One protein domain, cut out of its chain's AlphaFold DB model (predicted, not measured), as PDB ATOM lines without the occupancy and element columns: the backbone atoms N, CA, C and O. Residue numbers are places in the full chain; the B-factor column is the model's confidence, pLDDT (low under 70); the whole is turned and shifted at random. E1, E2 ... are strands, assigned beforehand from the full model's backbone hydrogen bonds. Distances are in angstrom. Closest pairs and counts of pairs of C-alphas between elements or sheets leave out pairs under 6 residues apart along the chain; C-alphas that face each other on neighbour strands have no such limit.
ATOM      1  N   HIS A  54     177.575 181.857 156.337       45.41
ATOM      2  CA  HIS A  54     178.831 182.505 155.985       45.41
ATOM      3  C   HIS A  54     179.181 183.466 157.119       45.41
ATOM      4  O   HIS A  54     178.655 184.575 157.192       45.41
ATOM      5  N   ILE A  55     180.012 182.999 158.050       49.34
ATOM      6  CA  ILE A  55     180.661 183.867 159.023       49.34
ATOM      7  C   ILE A  55     181.650 184.683 158.208       49.34
ATOM      8  O   ILE A  55     182.698 184.186 157.799       49.34
ATOM      9  N   SER A  56     181.281 185.925 157.921       56.50
ATOM     10  CA  SER A  56     182.207 186.868 157.324       56.50
ATOM     11  C   SER A  56     183.184 187.270 158.421       56.50
ATOM     12  O   SER A  56     182.848 188.028 159.338       56.50
ATOM     13  N   PHE A  57     184.391 186.713 158.358       49.16
ATOM     14  CA  PHE A  57     185.505 187.215 159.148       49.16
ATOM     15  C   PHE A  57     185.692 188.684 158.784       49.16
ATOM     16  O   PHE A  57     185.718 189.028 157.600       49.16
ATOM     17  N   ALA A  58     185.764 189.553 159.791       51.81
ATOM     18  CA  ALA A  58     186.079 190.951 159.552       51.81
ATOM     19  C   ALA A  58     187.538 190.982 159.085       51.81
ATOM     20  O   ALA A  58     188.458 190.956 159.900       51.81
ATOM     21  N   ALA A  59     187.758 190.907 157.770       45.72
ATOM     22  CA  ALA A  59     189.089 190.964 157.197       45.72
ATOM     23  C   ALA A  59     189.718 192.280 157.656       45.72
ATOM     24  O   ALA A  59     189.222 193.362 157.339       45.72
ATOM     25  N   GLY A  60     190.768 192.172 158.471       43.06
ATOM     26  CA  GLY A  60     191.557 193.296 158.952       43.06
ATOM     27  C   GLY A  60     192.210 194.002 157.771       43.06
ATOM     28  O   GLY A  60     193.317 193.666 157.371       43.06
ATOM     29  N   GLY A  61     191.477 194.947 157.197       40.69
ATOM     30  CA  GLY A  61     191.864 195.765 156.055       40.69
ATOM     31  C   GLY A  61     190.993 197.014 155.963       40.69
ATOM     32  O   GLY A  61     190.686 197.476 154.874       40.69
ATOM     33  N   GLY A  62     190.530 197.526 157.105       40.47
ATOM     34  CA  GLY A  62     189.925 198.848 157.194       40.47
ATOM     35  C   GLY A  62     191.009 199.844 157.567       40.47
ATOM     36  O   GLY A  62     191.599 199.700 158.645       40.47
ATOM     37  N   ALA A  63     191.261 200.801 156.670       41.38
ATOM     38  CA  ALA A  63     192.089 201.970 156.926       41.38
ATOM     39  C   ALA A  63     191.743 202.576 158.293       41.38
ATOM     40  O   ALA A  63     190.588 202.557 158.726       41.38
ATOM     41  N   GLU A  64     192.774 203.071 158.966       42.91
ATOM     42  CA  GLU A  64     192.726 203.844 160.203       42.91
ATOM     43  C   GLU A  64     191.678 204.965 160.075       42.91
ATOM     44  O   GLU A  64     191.947 206.016 159.502       42.91
ATOM     45  N   GLY A  65     190.429 204.701 160.474       49.34
ATOM     46  CA  GLY A  65     189.327 205.636 160.246       49.34
ATOM     47  C   GLY A  65     187.911 205.067 160.324       49.34
ATOM     48  O   GLY A  65     187.008 205.818 160.683       49.34
ATOM     49  N   ASP A  66     187.680 203.775 160.054       58.38
ATOM     50  CA  ASP A  66     186.319 203.219 160.171       58.38
ATOM     51  C   ASP A  66     186.118 202.534 161.531       58.38
ATOM     52  O   ASP A  66     186.562 201.408 161.778       58.38
ATOM     53  N   ALA A  67     185.476 203.256 162.453       81.00
ATOM     54  CA  ALA A  67     185.188 202.799 163.814       81.00
ATOM     55  C   ALA A  67     184.158 201.652 163.862       81.00
ATOM     56  O   ALA A  67     183.922 201.074 164.926       81.00
ATOM     57  N   PHE A  68     183.545 201.309 162.725       81.50
ATOM     58  CA  PHE A  68     182.462 200.342 162.630       81.50
ATOM     59  C   PHE A  68     182.698 199.323 161.510       81.50
ATOM     60  O   PHE A  68     183.251 199.625 160.462       81.50
ATOM     61  N   VAL A  69     182.214 198.105 161.727       84.06
ATOM     62  CA  VAL A  69     182.119 197.030 160.741       84.06
ATOM     63  C   VAL A  69     180.645 196.813 160.428       84.06
ATOM     64  O   VAL A  69     179.833 196.614 161.332       84.06
ATOM     65  N   VAL A  70     180.286 196.858 159.146       84.56
ATOM     66  CA  VAL A  70     178.900 196.684 158.692       84.56
ATOM     67  C   VAL A  70     178.664 195.240 158.263       84.56
ATOM     68  O   VAL A  70     179.380 194.710 157.416       84.56
ATOM     69  N   GLU A  71     177.636 194.602 158.821       86.25
ATOM     70  CA  GLU A  71     177.196 193.279 158.384       86.25
ATOM     71  C   GLU A  71     176.428 193.405 157.060       86.25
ATOM     72  O   GLU A  71     175.418 194.103 156.976       86.25
ATOM     73  N   GLY A  72     176.907 192.740 156.007       80.69
ATOM     74  CA  GLY A  72     176.448 192.982 154.635       80.69
ATOM     75  C   GLY A  72     174.991 192.600 154.346       80.69
ATOM     76  O   GLY A  72     174.376 193.177 153.453       80.69
ATOM     77  N   ALA A  73     174.403 191.649 155.073       80.75
ATOM     78  CA  ALA A  73     173.035 191.217 154.807       80.75
ATOM     79  C   ALA A  73     171.982 192.075 155.524       80.75
ATOM     80  O   ALA A  73     170.902 192.303 154.977       80.75
ATOM     81  N   THR A  74     172.237 192.503 156.751       83.38
ATOM     82  CA  THR A  74     171.308 193.268 157.598       83.38
ATOM     83  C   THR A  74     171.641 194.754 157.635       83.38
ATOM     84  O   THR A  74     170.807 195.536 158.082       83.38
ATOM     85  N   ASN A  75     172.819 195.156 157.142       84.06
ATOM     86  CA  ASN A  75     173.379 196.507 157.242       84.06
ATOM     87  C   ASN A  75     173.546 197.000 158.690       84.06
ATOM     88  O   ASN A  75     173.671 198.203 158.934       84.06
ATOM     89  N   VAL A  76     173.558 196.085 159.665       86.31
ATOM     90  CA  VAL A  76     173.806 196.428 161.066       86.31
ATOM     91  C   VAL A  76     175.273 196.796 161.238       86.31
ATOM     92  O   VAL A  76     176.165 196.082 160.779       86.31
ATOM     93  N   LYS A  77     175.513 197.921 161.912       89.50
ATOM     94  CA  LYS A  77     176.852 198.414 162.225       89.50
ATOM     95  C   LYS A  77     177.269 197.935 163.607       89.50
ATOM     96  O   LYS A  77     176.553 198.145 164.583       89.50
ATOM     97  N   PHE A  78     178.443 197.335 163.678       87.62
ATOM     98  CA  PHE A  78     179.069 196.879 164.908       87.62
ATOM     99  C   PHE A  78     180.335 197.684 165.149       87.62
ATOM    100  O   PHE A  78     181.152 197.805 164.243       87.62
ATOM    101  N   SER A  79     180.518 198.243 166.344       86.12
ATOM    102  CA  SER A  79     181.767 198.936 166.680       86.12
ATOM    103  C   SER A  79     182.941 197.975 166.542       86.12
ATOM    104  O   SER A  79     182.824 196.810 166.924       86.12
ATOM    105  N   ARG A  80     184.063 198.444 166.000       81.56
ATOM    106  CA  ARG A  80     185.280 197.634 165.862       81.56
ATOM    107  C   ARG A  80     185.869 197.270 167.222       81.56
ATOM    108  O   ARG A  80     186.367 196.160 167.396       81.56
ATOM    109  N   GLU A  81     185.731 198.185 168.172       82.31
ATOM    110  CA  GLU A  81     186.128 198.024 169.563       82.31
ATOM    111  C   GLU A  81     184.902 198.209 170.458       82.31
ATOM    112  O   GLU A  81     184.101 199.124 170.253       82.31
ATOM    113  N   LEU A  82     184.726 197.322 171.433       80.88
ATOM    114  CA  LEU A  82     183.616 197.361 172.373       80.88
ATOM    115  C   LEU A  82     184.150 197.422 173.802       80.88
ATOM    116  O   LEU A  82     184.712 196.454 174.317       80.88
ATOM    117  N   THR A  83     183.928 198.556 174.461       79.69
ATOM    118  CA  THR A  83     184.166 198.707 175.898       79.69
ATOM    119  C   THR A  83     182.961 198.164 176.653       79.69
ATOM    120  O   THR A  83     181.873 198.739 176.613       79.69
ATOM    121  N   VAL A  84     183.138 197.036 177.337       77.19
ATOM    122  CA  VAL A  84     182.074 196.415 178.134       77.19
ATOM    123  C   VAL A  84     182.269 196.791 179.605       77.19
ATOM    124  O   VAL A  84     183.365 196.589 180.133       77.19
ATOM    125  N   PRO A  85     181.236 197.302 180.303       75.19
ATOM    126  CA  PRO A  85     181.313 197.555 181.738       75.19
ATOM    127  C   PRO A  85     181.759 196.297 182.498       75.19
ATOM    128  O   PRO A  85     181.138 195.244 182.380       75.19
ATOM    129  N   GLY A  86     182.853 196.400 183.258       74.00
ATOM    130  CA  GLY A  86     183.473 195.269 183.962       74.00
ATOM    131  C   GLY A  86     184.707 194.670 183.272       74.00
ATOM    132  O   GLY A  86     185.386 193.843 183.876       74.00
ATOM    133  N   HIS A  87     185.049 195.120 182.062       65.69
ATOM    134  CA  HIS A  87     186.313 194.810 181.393       65.69
ATOM    135  C   HIS A  87     187.253 196.019 181.410       65.69
ATOM    136  O   HIS A  87     186.828 197.146 181.171       65.69
ATOM    137  N   LYS A  88     188.533 195.778 181.727       71.31
ATOM    138  CA  LYS A  88     189.572 196.823 181.748       71.31
ATOM    139  C   LYS A  88     190.077 197.175 180.348       71.31
ATOM    140  O   LYS A  88     190.400 198.329 180.113       71.31
ATOM    141  N   GLU A  89     190.097 196.192 179.449       75.56
ATOM    142  CA  GLU A  89     190.572 196.336 178.072       75.56
ATOM    143  C   GLU A  89     189.400 196.296 177.074       75.56
ATOM    144  O   GLU A  89     188.418 195.576 177.314       75.56
ATOM    145  N   PRO A  90     189.475 197.050 175.961       74.88
ATOM    146  CA  PRO A  90     188.472 197.004 174.903       74.88
ATOM    147  C   PRO A  90     188.503 195.659 174.160       74.88
ATOM    148  O   PRO A  90     189.562 195.100 173.878       74.88
ATOM    149  N   LEU A  91     187.323 195.131 173.819       82.00
ATOM    150  CA  LEU A  91     187.201 193.910 173.020       82.00
ATOM    151  C   LEU A  91     187.197 194.252 171.530       82.00
ATOM    152  O   LEU A  91     186.464 195.145 171.114       82.00
ATOM    153  N   ILE A  92     187.928 193.500 170.713       81.69
ATOM    154  CA  ILE A  92     187.998 193.710 169.262       81.69
ATOM    155  C   ILE A  92     187.040 192.770 168.538       81.69
ATOM    156  O   ILE A  92     186.892 191.599 168.903       81.69
ATOM    157  N   ILE A  93     186.389 193.274 167.493       82.62
ATOM    158  CA  ILE A  93     185.520 192.474 166.635       82.62
ATOM    159  C   ILE A  93     186.333 191.469 165.804       82.62
ATOM    160  O   ILE A  93     187.271 191.828 165.098       82.62
ATOM    161  N   LEU A  94     185.948 190.195 165.864       82.62
ATOM    162  CA  LEU A  94     186.557 189.116 165.079       82.62
ATOM    163  C   LEU A  94     185.731 188.787 163.825       82.62
ATOM    164  O   LEU A  94     186.268 188.438 162.774       82.62
ATOM    165  N   GLY A  95     184.407 188.887 163.928       81.81
ATOM    166  CA  GLY A  95     183.510 188.539 162.835       81.81
ATOM    167  C   GLY A  95     182.091 189.035 163.051       81.81
ATOM    168  O   GLY A  95     181.662 189.282 164.181       81.81
ATOM    169  N   THR A  96     181.370 189.160 161.941       87.00
ATOM    170  CA  THR A  96     179.949 189.513 161.916       87.00
ATOM    171  C   THR A  96     179.155 188.424 161.210       87.00
ATOM    172  O   THR A  96     179.674 187.656 160.396       87.00
ATOM    173  N   GLY A  97     177.876 188.346 161.537       87.81
ATOM    174  CA  GLY A  97     176.941 187.473 160.858       87.81
ATOM    175  C   GLY A  97     175.511 187.840 161.202       87.81
ATOM    176  O   GLY A  97     175.238 188.739 161.993       87.81
ATOM    177  N   TYR A  98     174.578 187.112 160.618       86.38
ATOM    178  CA  TYR A  98     173.164 187.262 160.905       86.38
ATOM    179  C   TYR A  98     172.533 185.890 161.027       86.38
ATOM    180  O   TYR A  98     173.021 184.904 160.471       86.38
ATOM    181  N   ARG A  99     171.437 185.827 161.774       85.56
ATOM    182  CA  ARG A  99     170.631 184.627 161.877       85.56
ATOM    183  C   ARG A  99     169.312 184.832 161.173       85.56
ATOM    184  O   ARG A  99     168.594 185.792 161.446       85.56
ATOM    185  N   ASP A 100     168.971 183.888 160.313       85.94
ATOM    186  CA  ASP A 100     167.662 183.787 159.705       85.94
ATOM    187  C   ASP A 100     166.828 182.656 160.326       85.94
ATOM    188  O   ASP A 100     167.318 181.682 160.912       85.94
ATOM    189  N   LYS A 101     165.512 182.820 160.230       87.44
ATOM    190  CA  LYS A 101     164.518 181.804 160.549       87.44
ATOM    191  C   LYS A 101     163.387 181.945 159.540       87.44
ATOM    192  O   LYS A 101     162.807 183.016 159.424       87.44
ATOM    193  N   PHE A 102     163.089 180.876 158.800       84.44
ATOM    194  CA  PHE A 102     162.071 180.880 157.738       84.44
ATOM    195  C   PHE A 102     162.240 182.032 156.731       84.44
ATOM    196  O   PHE A 102     161.282 182.734 156.433       84.44
ATOM    197  N   PHE A 103     163.461 182.243 156.226       80.44
ATOM    198  CA  PHE A 103     163.808 183.337 155.300       80.44
ATOM    199  C   PHE A 103     163.679 184.758 155.877       80.44
ATOM    200  O   PHE A 103     163.971 185.730 155.185       80.44
ATOM    201  N   VAL A 104     163.319 184.896 157.157       81.56
ATOM    202  CA  VAL A 104     163.293 186.174 157.871       81.56
ATOM    203  C   VAL A 104     164.597 186.342 158.643       81.56
ATOM    204  O   VAL A 104     164.962 185.482 159.442       81.56
ATOM    205  N   LYS A 105     165.298 187.460 158.430       85.88
ATOM    206  CA  LYS A 105     166.496 187.833 159.199       85.88
ATOM    207  C   LYS A 105     166.064 188.262 160.601       85.88
ATOM    208  O   LYS A 105     165.453 189.313 160.758       85.88
ATOM    209  N   VAL A 106     166.372 187.451 161.606       88.19
ATOM    210  CA  VAL A 106     165.910 187.635 162.989       88.19
ATOM    211  C   VAL A 106     166.797 188.624 163.737       88.19
ATOM    212  O   VAL A 106     166.294 189.532 164.392       88.19
ATOM    213  N   TYR A 107     168.113 188.458 163.636       86.75
ATOM    214  CA  TYR A 107     169.079 189.340 164.282       86.75
ATOM    215  C   TYR A 107     170.421 189.308 163.560       86.75
ATOM    216  O   TYR A 107     170.778 188.306 162.936       86.75
ATOM    217  N   ALA A 108     171.171 190.394 163.695       89.00
ATOM    218  CA  ALA A 108     172.594 190.421 163.406       89.00
ATOM    219  C   ALA A 108     173.374 190.137 164.693       89.00
ATOM    220  O   ALA A 108     172.932 190.492 165.790       89.00
ATOM    221  N   ALA A 109     174.529 189.500 164.566       88.00
ATOM    222  CA  ALA A 109     175.423 189.238 165.675       88.00
ATOM    223  C   ALA A 109     176.872 189.542 165.301       88.00
ATOM    224  O   ALA A 109     177.311 189.281 164.179       88.00
ATOM    225  N   ALA A 110     177.619 190.043 166.277       86.56
ATOM    226  CA  ALA A 110     179.058 190.229 166.182       86.56
ATOM    227  C   ALA A 110     179.763 189.510 167.326       86.56
ATOM    228  O   ALA A 110     179.251 189.436 168.450       86.56
ATOM    229  N   PHE A 111     180.940 188.976 167.014       83.19
ATOM    230  CA  PHE A 111     181.775 188.252 167.959       83.19
ATOM    231  C   PHE A 111     182.968 189.107 168.364       83.19
ATOM    232  O   PHE A 111     183.766 189.497 167.510       83.19
ATOM    233  N   TYR A 112     183.077 189.372 169.665       83.94
ATOM    234  CA  TYR A 112     184.108 190.214 170.257       83.94
ATOM    235  C   TYR A 112     185.057 189.395 171.126       83.94
ATOM    236  O   TYR A 112     184.628 188.537 171.909       83.94
ATOM    237  N   VAL A 113     186.350 189.677 170.996       76.25
ATOM    238  CA  VAL A 113     187.439 188.926 171.622       76.25
ATOM    239  C   VAL A 113     188.446 189.902 172.228       76.25
ATOM    240  O   VAL A 113     188.766 190.928 171.639       76.25
ATOM    241  N   ASP A 114     188.941 189.580 173.419       75.88
ATOM    242  CA  ASP A 114     190.047 190.305 174.051       75.88
ATOM    243  C   ASP A 114     191.375 189.897 173.385       75.88
ATOM    244  O   ASP A 114     191.679 188.704 173.279       75.88
ATOM    245  N   ILE A 115     192.173 190.872 172.939       61.56
ATOM    246  CA  ILE A 115     193.489 190.638 172.312       61.56
ATOM    247  C   ILE A 115     194.419 189.871 173.270       61.56
ATOM    248  O   ILE A 115     195.266 189.085 172.842       61.56
ATOM    249  N   SER A 116     194.199 190.007 174.580       58.31
ATOM    250  CA  SER A 116     194.969 189.351 175.640       58.31
ATOM    251  C   SER A 116     194.856 187.822 175.648       58.31
ATOM    252  O   SER A 116     195.600 187.153 176.361       58.31
ATOM    253  N   ILE A 117     193.936 187.232 174.873       57.50
ATOM    254  CA  ILE A 117     193.686 185.778 174.857       57.50
ATOM    255  C   ILE A 117     194.783 185.018 174.083       57.50
ATOM    256  O   ILE A 117     194.721 183.798 173.951       57.50
ATOM    257  N   GLY A 118     195.834 185.700 173.614       46.19
ATOM    258  CA  GLY A 118     196.959 185.037 172.954       46.19
ATOM    259  C   GLY A 118     196.528 184.367 171.654       46.19
ATOM    260  O   GLY A 118     197.041 183.310 171.286       46.19
TER     261      GLY A 118
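What this domain is: This is residues 54 to 118 of the 152 residues of an uncharacterized protein of Aegilops tauschii subsp. strangulata (UniProt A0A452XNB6). A long two-stranded hairpin, E3 and E4, runs along much of the domain's length, with a much shorter hairpin, E1 and E2, loosely beside it. The link from E2 to E3 loops out near the end of the long hairpin away from its turn, and a long stretch without a named element, residues 54 to 67, precedes E1, its residues 56 to 57 pairing with E3. The printed part has 65 residues, with no named helix and four named strands in the order E1, E2, E3, E4, in two antiparallel sheets of two strands each. The class is all strand, though the named strands hold 27 of the 65 printed residues. The whole is only just compact, close to loose, with a radius of gyration of the C-alphas of 12.9 A and spans of 40 by 28 by 20 A.

Where its parts are: E3, residues 91 to 101, is 28.6 A from first to last C-alpha and begins with C-alpha 91 at (187.201, 193.910, 173.020). It bends by 64 degrees at residue 94. E4, residues 104 to 113, is 27.9 A long and ends with C-alpha 113 at (187.439, 188.926, 171.622). E1 is residues 68 to 70, beginning with C-alpha 68 at (182.462, 200.342, 162.630), and E2 is residues 77 to 79.

How they stand to each other: E3 and E4 form a hairpin, antiparallel at 162 degrees between their directions. N 94 and O 111 are 2.8 A apart and N 109 and O 97 are 2.8 A apart, both within hydrogen-bond range. Two stretches too short to be named pair with E3 as strands do, both antiparallel: residues 56 to 57 with residues 95 to 96 of E3, and residues 81 to 82 with residues 91 to 92 of E3. E1 and E2 form the other hairpin, antiparallel at 150 degrees, with N 69 and O 78 within hydrogen-bond range at 2.7 A. The closest C-alphas of E2 and E3 are those of Ser 79 and Ile 93, 7.5 A apart. The closest C-alphas of E2 and E4 are those of Phe 78 and Ala 110, 6.8 A apart. E1 and E4 are apart.

The domain as a whole: The two C-alphas farthest apart are those of Lys 88 and Phe 102, at 39.8 A. The printed part has no cut. The link from E3 to E4 is tight, with 2 residues, that from E1 to E2 is short, with 6, and that from E2 to E3 is long, with 11. The mean pLDDT of the printed part of this model is 73.7, and residues 54 to 66, residue 87 and residues 115 to 118 are under 70.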